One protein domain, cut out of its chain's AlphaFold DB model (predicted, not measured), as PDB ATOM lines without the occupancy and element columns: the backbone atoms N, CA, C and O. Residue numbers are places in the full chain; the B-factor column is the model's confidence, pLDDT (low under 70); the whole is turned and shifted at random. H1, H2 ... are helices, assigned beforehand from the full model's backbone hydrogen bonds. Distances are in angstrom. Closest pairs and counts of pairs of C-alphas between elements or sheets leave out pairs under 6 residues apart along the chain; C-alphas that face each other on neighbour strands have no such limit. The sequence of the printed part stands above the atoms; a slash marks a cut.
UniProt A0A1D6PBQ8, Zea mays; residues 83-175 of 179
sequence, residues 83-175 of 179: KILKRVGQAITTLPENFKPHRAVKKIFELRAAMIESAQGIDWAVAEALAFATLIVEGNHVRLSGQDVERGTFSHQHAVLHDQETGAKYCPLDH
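What this domain is: This is residues 83 to 175 of the 179 residues of a protein of Zea mays (UniProt A0A1D6PBQ8). Two helices, H1 and H2, lie side by side as a hairpin, and a third, H3, crosses H1 at a wide angle. From the end of H3 a long link with no named element loops out and comes back to the four-residue H4, which packs on both H1 and H3. The printed part has 93 residues with four named helices, in the order H1, H2, H3, H4, and no named strand. The class is all helix, though under half of the residues, 45 of 93, are in named elements. The whole is compact, with a radius of gyration of the C-alphas of 12.7 A, and spans 35 by 28 by 25 A.

Where its parts are: H1 is residues 83 to 93, from C-alpha 83 at (-2.793, 30.626, -45.699), and is 15.4 A long from first to last C-alpha. H2, residues 103 to 118, is the longest helix, 22.8 A. H3, residues 124 to 137, begins with C-alpha 124 at (-13.388, 47.034, -44.083) and is 20.0 A long. H4, residues 172 to 175, is 5.5 A long and ends with C-alpha 175 at (5.483, 42.747, -35.950).

How they stand to each other: H1 and H2 form a helical hairpin: they touch, closest at the C-alphas of Thr 93 and Phe 109, 5.5 A apart. They run opposite ways at a shallow tilt of 8 degrees. H3 touches H1 with residues 129 to 134 alone, and the closest C-alphas, those of Val 88 and Ala 133, are 6.1 A apart. The lines of H1 and H3 stand about perpendicular, but only just, at 72 degrees. H2 and H3 are close but not clearly touching, with the closest C-alphas, those of Arg 112 and Val 126, 6.4 A apart. H4 touches H1, closest at the C-alphas of Ile 92 and Pro 172, 4.8 A apart. It also touches H3, where the C-alphas of Ala 133 and Leu 173 are closest at 6.1 A. H2 and H4 are apart. In H1, H2 and H3 every O i to N i+4 pair is within hydrogen-bond range, while H4 is too short for such a pair.

The domain as a whole: The two C-alphas farthest apart are those of Lys 83 and Glu 165, at 35.2 A. The printed part has no cut. The link from H1 to H2 is short, that from H2 to H3 is tight, and that from H3 to H4, residues 138 to 171, is long. Within the long link, residues 161 to 162 pair with residues 169 to 170, antiparallel. The mean pLDDT of the printed part is 96.0, and no printed residue is under 70.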
ATOM      1  N   LYS A  83      -3.793  30.978 -46.723       94.36
ATOM      2  CA  LYS A  83      -2.793  30.626 -45.699       94.36
ATOM      3  C   LYS A  83      -1.932  31.823 -45.267       94.36
ATOM      4  O   LYS A  83      -1.621  31.947 -44.088       94.36
ATOM      5  N   ILE A  84      -1.538  32.680 -46.211       94.73
ATOM      6  CA  ILE A  84      -0.755  33.887 -45.916       94.73
ATOM      7  C   ILE A  84      -1.645  34.888 -45.180       94.73
ATOM      8  O   ILE A  84      -1.231  35.380 -44.139       94.73
ATOM      9  N   LEU A  85      -2.881  35.099 -45.654       96.16
ATOM     10  CA  LEU A  85      -3.858  35.975 -44.994       96.16
ATOM     11  C   LEU A  85      -4.118  35.561 -43.541       96.16
ATOM     12  O   LEU A  85      -4.079  36.407 -42.658       96.16
ATOM     13  N   LYS A  86      -4.296  34.262 -43.271       95.42
ATOM     14  CA  LYS A  86      -4.434  33.750 -41.901       95.42
ATOM     15  C   LYS A  86      -3.187  34.009 -41.057       95.42
ATOM     16  O   LYS A  86      -3.314  34.488 -39.938       95.42
ATOM     17  N   ARG A  87      -1.987  33.747 -41.591       94.83
ATOM     18  CA  ARG A  87      -0.720  33.971 -40.872       94.83
ATOM     19  C   ARG A  87      -0.528  35.441 -40.496       94.83
ATOM     20  O   ARG A  87      -0.260  35.740 -39.338       94.83
ATOM     21  N   VAL A  88      -0.652  36.351 -41.464       95.98
ATOM     22  CA  VAL A  88      -0.478  37.788 -41.198       95.98
ATOM     23  C   VAL A  88      -1.611  38.329 -40.337       95.98
ATOM     24  O   VAL A  88      -1.370  39.146 -39.458       95.98
ATOM     25  N   GLY A  89      -2.822  37.810 -40.540       96.33
ATOM     26  CA  GLY A  89      -3.999  38.118 -39.748       96.33
ATOM     27  C   GLY A  89      -3.820  37.767 -38.271       96.33
ATOM     28  O   GLY A  89      -4.061  38.609 -37.416       96.33
ATOM     29  N   GLN A  90      -3.309  36.569 -37.974       95.09
ATOM     30  CA  GLN A  90      -2.956  36.168 -36.611       95.09
ATOM     31  C   GLN A  90      -1.916  37.113 -36.001       95.09
ATOM     32  O   GLN A  90      -2.089  37.536 -34.859       95.09
ATOM     33  N   ALA A  91      -0.877  37.495 -36.751       95.18
ATOM     34  CA  ALA A  91       0.147  38.419 -36.261       95.18
ATOM     35  C   ALA A  91      -0.433  39.802 -35.908       95.18
ATOM     36  O   ALA A  91      -0.199  40.292 -34.808       95.18
ATOM     37  N   ILE A  92      -1.256  40.399 -36.780       96.34
ATOM     38  CA  ILE A  92      -1.846  41.728 -36.525       96.34
ATOM     39  C   ILE A  92      -2.925  41.734 -35.437       96.34
ATOM     40  O   ILE A  92      -3.264  42.805 -34.939       96.34
ATOM     41  N   THR A  93      -3.491  40.580 -35.072       96.28
ATOM     42  CA  THR A  93      -4.479  40.480 -33.984       96.28
ATOM     43  C   THR A  93      -3.895  39.989 -32.662       96.28
ATOM     44  O   THR A  93      -4.589  40.034 -31.647       96.28
ATOM     45  N   THR A  94      -2.645  39.525 -32.649       94.93
ATOM     46  CA  THR A  94      -1.982  39.035 -31.436       94.93
ATOM     47  C   THR A  94      -1.289  40.191 -30.731       94.93
ATOM     48  O   THR A  94      -0.398  40.828 -31.285       94.93
ATOM     49  N   LEU A  95      -1.702  40.468 -29.495       94.99
ATOM     50  CA  LEU A  95      -1.085  41.487 -28.648       94.99
ATOM     51  C   LEU A  95      -0.092  40.831 -27.677       94.99
ATOM     52  O   LEU A  95      -0.342  39.700 -27.255       94.99
ATOM     53  N   PRO A  96       1.005  41.510 -27.293       94.66
ATOM     54  CA  PRO A  96       1.931  40.994 -26.289       94.66
ATOM     55  C   PRO A  96       1.212  40.687 -24.969       94.66
ATOM     56  O   PRO A  96       0.343  41.449 -24.554       94.66
ATOM     57  N   GLU A  97       1.607  39.618 -24.273       92.41
ATOM     58  CA  GLU A  97       0.948  39.182 -23.024       92.41
ATOM     59  C   GLU A  97       0.929  40.273 -21.939       92.41
ATOM     60  O   GLU A  97      -0.035  40.394 -21.186       92.41
ATOM     61  N   ASN A  98       1.968  41.112 -21.906       94.10
ATOM     62  CA  ASN A  98       2.112  42.211 -20.949       94.10
ATOM     63  C   ASN A  98       1.463  43.529 -21.410       94.10
ATOM     64  O   ASN A  98       1.578  44.529 -20.707       94.10
ATOM     65  N   PHE A  99       0.812  43.560 -22.577       95.81
ATOM     66  CA  PHE A  99       0.168  44.758 -23.113       95.81
ATOM     67  C   PHE A  99      -1.289  44.847 -22.650       95.81
ATOM     68  O   PHE A  99      -2.077  43.914 -22.827       95.81
ATOM     69  N   LYS A 100      -1.676  45.991 -22.081       96.46
ATOM     70  CA  LYS A 100      -2.994  46.217 -21.474       96.46
ATOM     71  C   LYS A 100      -3.817  47.216 -22.293       96.46
ATOM     72  O   LYS A 100      -3.881  48.396 -21.946       96.46
ATOM     73  N   PRO A 101      -4.479  46.787 -23.385       96.12
ATOM     74  CA  PRO A 101      -5.336  47.664 -24.177       96.12
ATOM     75  C   PRO A 101      -6.621  48.027 -23.424       96.12
ATOM     76  O   PRO A 101      -7.091  47.296 -22.549       96.12
ATOM     77  N   HIS A 102      -7.275  49.117 -23.833       96.74
ATOM     78  CA  HIS A 102      -8.625  49.425 -23.360       96.74
ATOM     79  C   HIS A 102      -9.594  48.271 -23.684       96.74
ATOM     80  O   HIS A 102      -9.559  47.705 -24.778       96.74
ATOM     81  N   ARG A 103     -10.524  47.962 -22.770       96.14
ATOM     82  CA  ARG A 103     -11.470  46.829 -22.894       96.14
ATOM     83  C   ARG A 103     -12.213  46.764 -24.236       96.14
ATOM     84  O   ARG A 103     -12.398  45.686 -24.789       96.14
ATOM     85  N   ALA A 104     -12.618  47.917 -24.777       95.48
ATOM     86  CA  ALA A 104     -13.324  47.985 -26.059       95.48
ATOM     87  C   ALA A 104     -12.405  47.629 -27.238       95.48
ATOM     88  O   ALA A 104     -12.831  46.954 -28.166       95.48
ATOM     89  N   VAL A 105     -11.134  48.028 -27.161       95.49
ATOM     90  CA  VAL A 105     -10.115  47.725 -28.172       95.49
ATOM     91  C   VAL A 105      -9.761  46.241 -28.136       95.49
ATOM     92  O   VAL A 105      -9.699  45.612 -29.187       95.49
ATOM     93  N   LYS A 106      -9.631  45.649 -26.941       95.68
ATOM     94  CA  LYS A 106      -9.436  44.200 -26.790       95.68
ATOM     95  C   LYS A 106     -10.541  43.407 -27.498       95.68
ATOM     96  O   LYS A 106     -10.243  42.541 -28.312       95.68
ATOM     97  N   LYS A 107     -11.805  43.777 -27.261       96.21
ATOM     98  CA  LYS A 107     -12.962  43.151 -27.918       96.21
ATOM     99  C   LYS A 107     -12.913  43.291 -29.443       96.21
ATOM    100  O   LYS A 107     -13.253  42.347 -30.149       96.21
ATOM    101  N   ILE A 108     -12.485  44.447 -29.961       96.22
ATOM    102  CA  ILE A 108     -12.291  44.639 -31.407       96.22
ATOM    103  C   ILE A 108     -11.261  43.634 -31.934       96.22
ATOM    104  O   ILE A 108     -11.539  42.950 -32.910       96.22
ATOM    105  N   PHE A 109     -10.111  43.482 -31.277       96.76
ATOM    106  CA  PHE A 109      -9.061  42.552 -31.713       96.76
ATOM    107  C   PHE A 109      -9.498  41.082 -31.661       96.76
ATOM    108  O   PHE A 109      -9.217  40.335 -32.596       96.76
ATOM    109  N   GLU A 110     -10.251  40.682 -30.634       96.24
ATOM    110  CA  GLU A 110     -10.852  39.344 -30.539       96.24
ATOM    111  C   GLU A 110     -11.832  39.074 -31.696       96.24
ATOM    112  O   GLU A 110     -11.785  38.011 -32.318       96.24
ATOM    113  N   LEU A 111     -12.682  40.051 -32.039       96.71
ATOM    114  CA  LEU A 111     -13.602  39.947 -33.177       96.71
ATOM    115  C   LEU A 111     -12.848  39.825 -34.504       96.71
ATOM    116  O   LEU A 111     -13.189  38.971 -35.321       96.71
ATOM    117  N   ARG A 112     -11.796  40.626 -34.708       97.28
ATOM    118  CA  ARG A 112     -10.948  40.540 -35.906       97.28
ATOM    119  C   ARG A 112     -10.287  39.170 -36.032       97.28
ATOM    120  O   ARG A 112     -10.310  38.590 -37.114       97.28
ATOM    121  N   ALA A 113      -9.749  38.635 -34.934       96.81
ATOM    122  CA  ALA A 113      -9.139  37.308 -34.916       96.81
ATOM    123  C   ALA A 113     -10.152  36.226 -35.326       96.81
ATOM    124  O   ALA A 113      -9.849  35.378 -36.166       96.81
ATOM    125  N   ALA A 114     -11.384  36.300 -34.811       97.22
ATOM    126  CA  ALA A 114     -12.461  35.382 -35.180       97.22
ATOM    127  C   ALA A 114     -12.869  35.498 -36.662       97.22
ATOM    128  O   ALA A 114     -13.058  34.477 -37.329       97.22
ATOM    129  N   MET A 115     -12.970  36.718 -37.205       97.28
ATOM    130  CA  MET A 115     -13.263  36.961 -38.627       97.28
ATOM    131  C   MET A 115     -12.178  36.363 -39.538       97.28
ATOM    132  O   MET A 115     -12.487  35.708 -40.532       97.28
ATOM    133  N   ILE A 116     -10.903  36.539 -39.180       96.25
ATOM    134  CA  ILE A 116      -9.754  36.006 -39.931       96.25
ATOM    135  C   ILE A 116      -9.727  34.474 -39.886       96.25
ATOM    136  O   ILE A 116      -9.504  33.829 -40.914       96.25
ATOM    137  N   GLU A 117      -9.965  33.879 -38.716       95.47
ATOM    138  CA  GLU A 117      -9.926  32.424 -38.564       95.47
ATOM    139  C   GLU A 117     -11.088  31.743 -39.301       95.47
ATOM    140  O   GLU A 117     -10.883  30.772 -40.036       95.47
ATOM    141  N   SER A 118     -12.298  32.294 -39.166       95.84
ATOM    142  CA  SER A 118     -13.497  31.798 -39.853       95.84
ATOM    143  C   SER A 118     -13.531  32.130 -41.350       95.84
ATOM    144  O   SER A 118     -14.256  31.473 -42.094       95.84
ATOM    145  N   ALA A 119     -12.752  33.122 -41.799       94.54
ATOM    146  CA  ALA A 119     -12.798  33.695 -43.146       94.54
ATOM    147  C   ALA A 119     -14.202  34.184 -43.563       94.54
ATOM    148  O   ALA A 119     -14.547  34.179 -44.746       94.54
ATOM    149  N   GLN A 120     -15.020  34.605 -42.594       95.50
ATOM    150  CA  GLN A 120     -16.384  35.084 -42.802       95.50
ATOM    151  C   GLN A 120     -16.586  36.447 -42.145       95.50
ATOM    152  O   GLN A 120     -16.007  36.742 -41.103       95.50
ATOM    153  N   GLY A 121     -17.424  37.283 -42.765       95.79
ATOM    154  CA  GLY A 121     -17.779  38.592 -42.210       95.79
ATOM    155  C   GLY A 121     -16.598  39.559 -42.079       95.79
ATOM    156  O   GLY A 121     -16.625  40.404 -41.192       95.79
ATOM    157  N   ILE A 122     -15.573  39.424 -42.931       96.58
ATOM    158  CA  ILE A 122     -14.424  40.337 -42.974       96.58
ATOM    159  C   ILE A 122     -14.933  41.761 -43.229       96.58
ATOM    160  O   ILE A 122     -15.488  42.041 -44.293       96.58
ATOM    161  N   ASP A 123     -14.745  42.646 -42.253       96.67
ATOM    162  CA  ASP A 123     -15.093  44.054 -42.391       96.67
ATOM    163  C   ASP A 123     -14.004  44.855 -43.126       96.67
ATOM    164  O   ASP A 123     -12.933  44.348 -43.480       96.67
ATOM    165  N   TRP A 124     -14.290  46.136 -43.366       97.66
ATOM    166  CA  TRP A 124     -13.388  47.034 -44.083       97.66
ATOM    167  C   TRP A 124     -12.025  47.185 -43.397       97.66
ATOM    168  O   TRP A 124     -10.993  47.153 -44.062       97.66
ATOM    169  N   ALA A 125     -12.012  47.329 -42.071       96.66
ATOM    170  CA  ALA A 125     -10.787  47.564 -41.315       96.66
ATOM    171  C   ALA A 125      -9.906  46.310 -41.266       96.66
ATOM    172  O   ALA A 125      -8.682  46.408 -41.329       96.66
ATOM    173  N   VAL A 126     -10.509  45.120 -41.190       96.90
ATOM    174  CA  VAL A 126      -9.784  43.848 -41.280       96.90
ATOM    175  C   VAL A 126      -9.210  43.658 -42.678       96.90
ATOM    176  O   VAL A 126      -8.036  43.317 -42.803       96.90
ATOM    177  N   ALA A 127      -9.999  43.900 -43.730       97.74
ATOM    178  CA  ALA A 127      -9.521  43.792 -45.107       97.74
ATOM    179  C   ALA A 127      -8.349  44.751 -45.382       97.74
ATOM    180  O   ALA A 127      -7.344  44.348 -45.968       97.74
ATOM    181  N   GLU A 128      -8.452  45.994 -44.912       97.73
ATOM    182  CA  GLU A 128      -7.389  46.997 -44.997       97.73
ATOM    183  C   GLU A 128      -6.126  46.552 -44.246       97.73
ATOM    184  O   GLU A 128      -5.032  46.549 -44.814       97.73
ATOM    185  N   ALA A 129      -6.265  46.107 -42.994       97.05
ATOM    186  CA  ALA A 129      -5.126  45.667 -42.198       97.05
ATOM    187  C   ALA A 129      -4.427  44.442 -42.814       97.05
ATOM    188  O   ALA A 129      -3.199  44.377 -42.815       97.05
ATOM    189  N   LEU A 130      -5.180  43.506 -43.405       97.42
ATOM    190  CA  LEU A 130      -4.621  42.381 -44.162       97.42
ATOM    191  C   LEU A 130      -3.877  42.849 -45.424       97.42
ATOM    192  O   LEU A 130      -2.806  42.324 -45.732       97.42
ATOM    193  N   ALA A 131      -4.398  43.846 -46.143       97.56
ATOM    194  CA  ALA A 131      -3.721  44.415 -47.307       97.56
ATOM    195  C   ALA A 131      -2.383  45.066 -46.918       97.56
ATOM    196  O   ALA A 131      -1.359  44.790 -47.539       97.56
ATOM    197  N   PHE A 132      -2.347  45.858 -45.843       97.47
ATOM    198  CA  PHE A 132      -1.094  46.434 -45.349       97.47
ATOM    199  C   PHE A 132      -0.117  45.358 -44.876       97.47
ATOM    200  O   PHE A 132       1.052  45.381 -45.251       97.47
ATOM    201  N   ALA A 133      -0.597  44.381 -44.107       97.12
ATOM    202  CA  ALA A 133       0.235  43.309 -43.577       97.12
ATOM    203  C   ALA A 133       0.868  42.455 -44.691       97.12
ATOM    204  O   ALA A 133       2.034  42.079 -44.597       97.12
ATOM    205  N   THR A 134       0.125  42.174 -45.766       97.18
ATOM    206  CA  THR A 134       0.653  41.428 -46.922       97.18
ATOM    207  C   THR A 134       1.701  42.225 -47.693       97.18
ATOM    208  O   THR A 134       2.759  41.674 -47.987       97.18
ATOM    209  N   LEU A 135       1.483  43.524 -47.919       96.30
ATOM    210  CA  LEU A 135       2.483  44.404 -48.533       96.30
ATOM    211  C   LEU A 135       3.783  44.463 -47.717       96.30
ATOM    212  O   LEU A 135       4.862  44.360 -48.299       96.30
ATOM    213  N   ILE A 136       3.680  44.567 -46.388       96.14
ATOM    214  CA  ILE A 136       4.834  44.587 -45.474       96.14
ATOM    215  C   ILE A 136       5.627  43.279 -45.567       96.14
ATOM    216  O   ILE A 136       6.849  43.309 -45.688       96.14
ATOM    217  N   VAL A 137       4.947  42.127 -45.575       94.44
ATOM    218  CA  VAL A 137       5.600  40.812 -45.720       94.44
ATOM    219  C   VAL A 137       6.257  40.637 -47.095       94.44
ATOM    220  O   VAL A 137       7.268  39.949 -47.206       94.44
ATOM    221  N   GLU A 138       5.730  41.281 -48.136       93.55
ATOM    222  CA  GLU A 138       6.343  41.330 -49.470       93.55
ATOM    223  C   GLU A 138       7.527  42.313 -49.567       93.55
ATOM    224  O   GLU A 138       8.133  42.440 -50.631       93.55
ATOM    225  N   GLY A 139       7.880  42.996 -48.472       93.32
ATOM    226  CA  GLY A 139       8.987  43.954 -48.412       93.32
ATOM    227  C   GLY A 139       8.619  45.370 -48.861       93.32
ATOM    228  O   GLY A 139       9.506  46.200 -49.055       93.32
ATOM    229  N   ASN A 140       7.329  45.670 -49.030       93.56
ATOM    230  CA  ASN A 140       6.862  47.010 -49.367       93.56
ATOM    231  C   ASN A 140       6.590  47.817 -48.095       93.56
ATOM    232  O   ASN A 140       5.831  47.405 -47.219       93.56
ATOM    233  N   HIS A 141       7.158  49.017 -48.022       93.95
ATOM    234  CA  HIS A 141       6.849  49.950 -46.945       93.95
ATOM    235  C   HIS A 141       5.435  50.516 -47.095       93.95
ATOM    236  O   HIS A 141       5.030  50.936 -48.181       93.95
ATOM    237  N   VAL A 142       4.712  50.605 -45.980       96.15
ATOM    238  CA  VAL A 142       3.395  51.243 -45.906       96.15
ATOM    239  C   VAL A 142       3.504  52.477 -45.020       96.15
ATOM    240  O   VAL A 142       3.974  52.401 -43.888       96.15
ATOM    241  N   ARG A 143       3.063  53.628 -45.531       96.93
ATOM    242  CA  ARG A 143       2.952  54.873 -44.764       96.93
ATOM    243  C   ARG A 143       1.503  55.326 -44.762       96.93
ATOM    244  O   ARG A 143       0.948  55.602 -45.820       96.93
ATOM    245  N   LEU A 144       0.940  55.494 -43.571       95.44
ATOM    246  CA  LEU A 144      -0.359  56.123 -43.375       95.44
ATOM    247  C   LEU A 144      -0.172  57.491 -42.711       95.44
ATOM    248  O   LEU A 144       0.589  57.624 -41.756       95.44
ATOM    249  N   SER A 145      -0.826  58.527 -43.235       97.47
ATOM    250  CA  SER A 145      -0.690  59.896 -42.732       97.47
ATOM    251  C   SER A 145      -2.019  60.636 -42.805       97.47
ATOM    252  O   SER A 145      -2.744  60.514 -43.788       97.47
ATOM    253  N   GLY A 146      -2.329  61.394 -41.756       97.03
ATOM    254  CA  GLY A 146      -3.562  62.162 -41.615       97.03
ATOM    255  C   GLY A 146      -3.852  62.461 -40.144       97.03
ATOM    256  O   GLY A 146      -3.104  62.039 -39.260       97.03
ATOM    257  N   GLN A 147      -4.936  63.184 -39.879       97.51
ATOM    258  CA  GLN A 147      -5.416  63.415 -38.514       97.51
ATOM    259  C   GLN A 147      -6.041  62.125 -37.964       97.51
ATOM    260  O   GLN A 147      -6.813  61.467 -38.660       97.51
ATOM    261  N   ASP A 148      -5.667  61.744 -36.739       95.60
ATOM    262  CA  ASP A 148      -6.223  60.598 -36.001       95.60
ATOM    263  C   ASP A 148      -6.125  59.223 -36.696       95.60
ATOM    264  O   ASP A 148      -6.802  58.275 -36.293       95.60
ATOM    265  N   VAL A 149      -5.261  59.067 -37.705       97.20
ATOM    266  CA  VAL A 149      -5.142  57.832 -38.511       97.20
ATOM    267  C   VAL A 149      -4.683  56.604 -37.722       97.20
ATOM    268  O   VAL A 149      -4.971  55.482 -38.111       97.20
ATOM    269  N   GLU A 150      -4.012  56.790 -36.584       96.10
ATOM    270  CA  GLU A 150      -3.608  55.691 -35.696       96.10
ATOM    271  C   GLU A 150      -4.823  54.910 -35.159       96.10
ATOM    272  O   GLU A 150      -4.824  53.678 -35.117       96.10
ATOM    273  N   ARG A 151      -5.885  55.629 -34.781       96.11
ATOM    274  CA  ARG A 151      -7.152  55.060 -34.295       96.11
ATOM    275  C   ARG A 151      -8.175  54.905 -35.423       96.11
ATOM    276  O   ARG A 151      -8.993  53.982 -35.404       96.11
ATOM    277  N   GLY A 152      -8.138  55.829 -36.377       96.08
ATOM    278  CA  GLY A 152      -9.204  56.131 -37.318       96.08
ATOM    279  C   GLY A 152     -10.236  57.074 -36.691       96.08
ATOM    280  O   GLY A 152     -10.629  56.918 -35.527       96.08
ATOM    281  N   THR A 153     -10.729  58.037 -37.475       96.06
ATOM    282  CA  THR A 153     -11.755  59.008 -37.048       96.06
ATOM    283  C   THR A 153     -12.976  58.305 -36.452       96.06
ATOM    284  O   THR A 153     -13.403  58.638 -35.349       96.06
ATOM    285  N   PHE A 154     -13.451  57.246 -37.115       95.93
ATOM    286  CA  PHE A 154     -14.593  56.433 -36.673       95.93
ATOM    287  C   PHE A 154     -14.224  55.310 -35.685       95.93
ATOM    288  O   PHE A 154     -14.996  54.376 -35.514       95.93
ATOM    289  N   SER A 155     -13.030  55.354 -35.077       94.02
ATOM    290  CA  SER A 155     -12.506  54.309 -34.178       94.02
ATOM    291  C   SER A 155     -12.559  52.893 -34.768       94.02
ATOM    292  O   SER A 155     -12.806  51.922 -34.061       94.02
ATOM    293  N   HIS A 156     -12.369  52.779 -36.080       95.08
ATOM    294  CA  HIS A 156     -12.510  51.520 -36.808       95.08
ATOM    295  C   HIS A 156     -11.169  50.828 -37.047       95.08
ATOM    296  O   HIS A 156     -11.163  49.620 -37.240       95.08
ATOM    297  N   GLN A 157     -10.046  51.556 -37.037       95.76
ATOM    298  CA  GLN A 157      -8.771  51.073 -37.571       95.76
ATOM    299  C   GLN A 157      -7.854  50.502 -36.488       95.76
ATOM    300  O   GLN A 157      -7.430  49.351 -36.598       95.76
ATOM    301  N   HIS A 158      -7.597  51.256 -35.414       96.60
ATOM    302  CA  HIS A 158      -6.728  50.828 -34.310       96.60
ATOM    303  C   HIS A 158      -5.385  50.230 -34.786       96.60
ATOM    304  O   HIS A 158      -5.001  49.142 -34.361       96.60
ATOM    305  N   ALA A 159      -4.694  50.917 -35.701       96.48
ATOM    306  CA  ALA A 159      -3.376  50.505 -36.188       96.48
ATOM    307  C   ALA A 159      -2.279  50.711 -35.136       96.48
ATOM    308  O   ALA A 159      -1.328  49.938 -35.088       96.48
ATOM    309  N   VAL A 160      -2.439  51.716 -34.269       96.92
ATOM    310  CA  VAL A 160      -1.598  51.908 -33.085       96.92
ATOM    311  C   VAL A 160      -2.469  51.840 -31.842       96.92
ATOM    312  O   VAL A 160      -3.540  52.447 -31.757       96.92
ATOM    313  N   LEU A 161      -2.008  51.060 -30.875       96.94
ATOM    314  CA  LEU A 161      -2.663  50.819 -29.604       96.94
ATOM    315  C   LEU A 161      -1.893  51.512 -28.492       96.94
ATOM    316  O   LEU A 161      -0.675  51.647 -28.563       96.94
ATOM    317  N   HIS A 162      -2.613  51.891 -27.443       96.80
ATOM    318  CA  HIS A 162      -2.039  52.494 -26.250       96.80
ATOM    319  C   HIS A 162      -2.312  51.612 -25.037       96.80
ATOM    320  O   HIS A 162      -3.471  51.297 -24.737       96.80
ATOM    321  N   ASP A 163      -1.242  51.251 -24.342       97.35
ATOM    322  CA  ASP A 163      -1.314  50.572 -23.058       97.35
ATOM    323  C   ASP A 163      -1.968  51.496 -22.017       97.35
ATOM    324  O   ASP A 163      -1.580  52.657 -21.872       97.35
ATOM    325  N   GLN A 164      -2.993  51.002 -21.322       96.64
ATOM    326  CA  GLN A 164      -3.785  51.796 -20.378       96.64
ATOM    327  C   GLN A 164      -3.055  52.098 -19.068       96.64
ATOM    328  O   GLN A 164      -3.474  53.004 -18.354       96.64
ATOM    329  N   GLU A 165      -1.995  51.359 -18.736       95.87
ATOM    330  CA  GLU A 165      -1.241  51.559 -17.497       95.87
ATOM    331  C   GLU A 165       0.047  52.347 -17.729       95.87
ATOM    332  O   GLU A 165       0.394  53.213 -16.930       95.87
ATOM    333  N   THR A 166       0.751  52.068 -18.826       96.08
ATOM    334  CA  THR A 166       2.072  52.651 -19.109       96.08
ATOM    335  C   THR A 166       2.037  53.779 -20.138       96.08
ATOM    336  O   THR A 166       2.997  54.538 -20.251       96.08
ATOM    337  N   GLY A 167       0.961  53.891 -20.927       94.20
ATOM    338  CA  GLY A 167       0.881  54.810 -22.065       94.20
ATOM    339  C   GLY A 167       1.740  54.401 -23.268       94.20
ATOM    340  O   GLY A 167       1.751  55.115 -24.275       94.20
ATOM    341  N   ALA A 168       2.441  53.263 -23.191       96.29
ATOM    342  CA  ALA A 168       3.278  52.758 -24.269       96.29
ATOM    343  C   ALA A 168       2.454  52.504 -25.539       96.29
ATOM    344  O   ALA A 168       1.330  51.993 -25.486       96.29
ATOM    345  N   LYS A 169       3.029  52.858 -26.690       96.39
ATOM    346  CA  LYS A 169       2.435  52.599 -28.002       96.39
ATOM    347  C   LYS A 169       2.832  51.215 -28.504       96.39
ATOM    348  O   LYS A 169       3.984  50.814 -28.366       96.39
ATOM    349  N   TYR A 170       1.897  50.530 -29.150       96.86
ATOM    350  CA  TYR A 170       2.146  49.267 -29.836       96.86
ATOM    351  C   TYR A 170       1.487  49.269 -31.216       96.86
ATOM    352  O   TYR A 170       0.291  49.528 -31.328       96.86
ATOM    353  N   CYS A 171       2.261  48.974 -32.258       96.38
ATOM    354  CA  CYS A 171       1.780  48.829 -33.631       96.38
ATOM    355  C   CYS A 171       1.863  47.345 -34.032       96.38
ATOM    356  O   CYS A 171       2.965  46.836 -34.258       96.38
ATOM    357  N   PRO A 172       0.733  46.620 -34.132       95.93
ATOM    358  CA  PRO A 172       0.752  45.216 -34.544       95.93
ATOM    359  C   PRO A 172       1.347  45.004 -35.947       95.93
ATOM    360  O   PRO A 172       1.983  43.982 -36.198       95.93
ATOM    361  N   LEU A 173       1.194  45.980 -36.855       95.57
ATOM    362  CA  LEU A 173       1.729  45.904 -38.222       95.57
ATOM    363  C   LEU A 173       3.267  45.889 -38.274       95.57
ATOM    364  O   LEU A 173       3.830  45.318 -39.207       95.57
ATOM    365  N   ASP A 174       3.944  46.423 -37.256       94.09
ATOM    366  CA  ASP A 174       5.412  46.415 -37.177       94.09
ATOM    367  C   ASP A 174       5.971  45.018 -36.843       94.09
ATOM    368  O   ASP A 174       7.170  44.780 -36.965       94.09
ATOM    369  N   HIS A 175       5.108  44.077 -36.444       92.57
ATOM    370  CA  HIS A 175       5.483  42.747 -35.950       92.57
ATOM    371  C   HIS A 175       4.996  41.603 -36.861       92.57
ATOM    372  O   HIS A 175       5.009  40.438 -36.464       92.57
TER     373      HIS A 175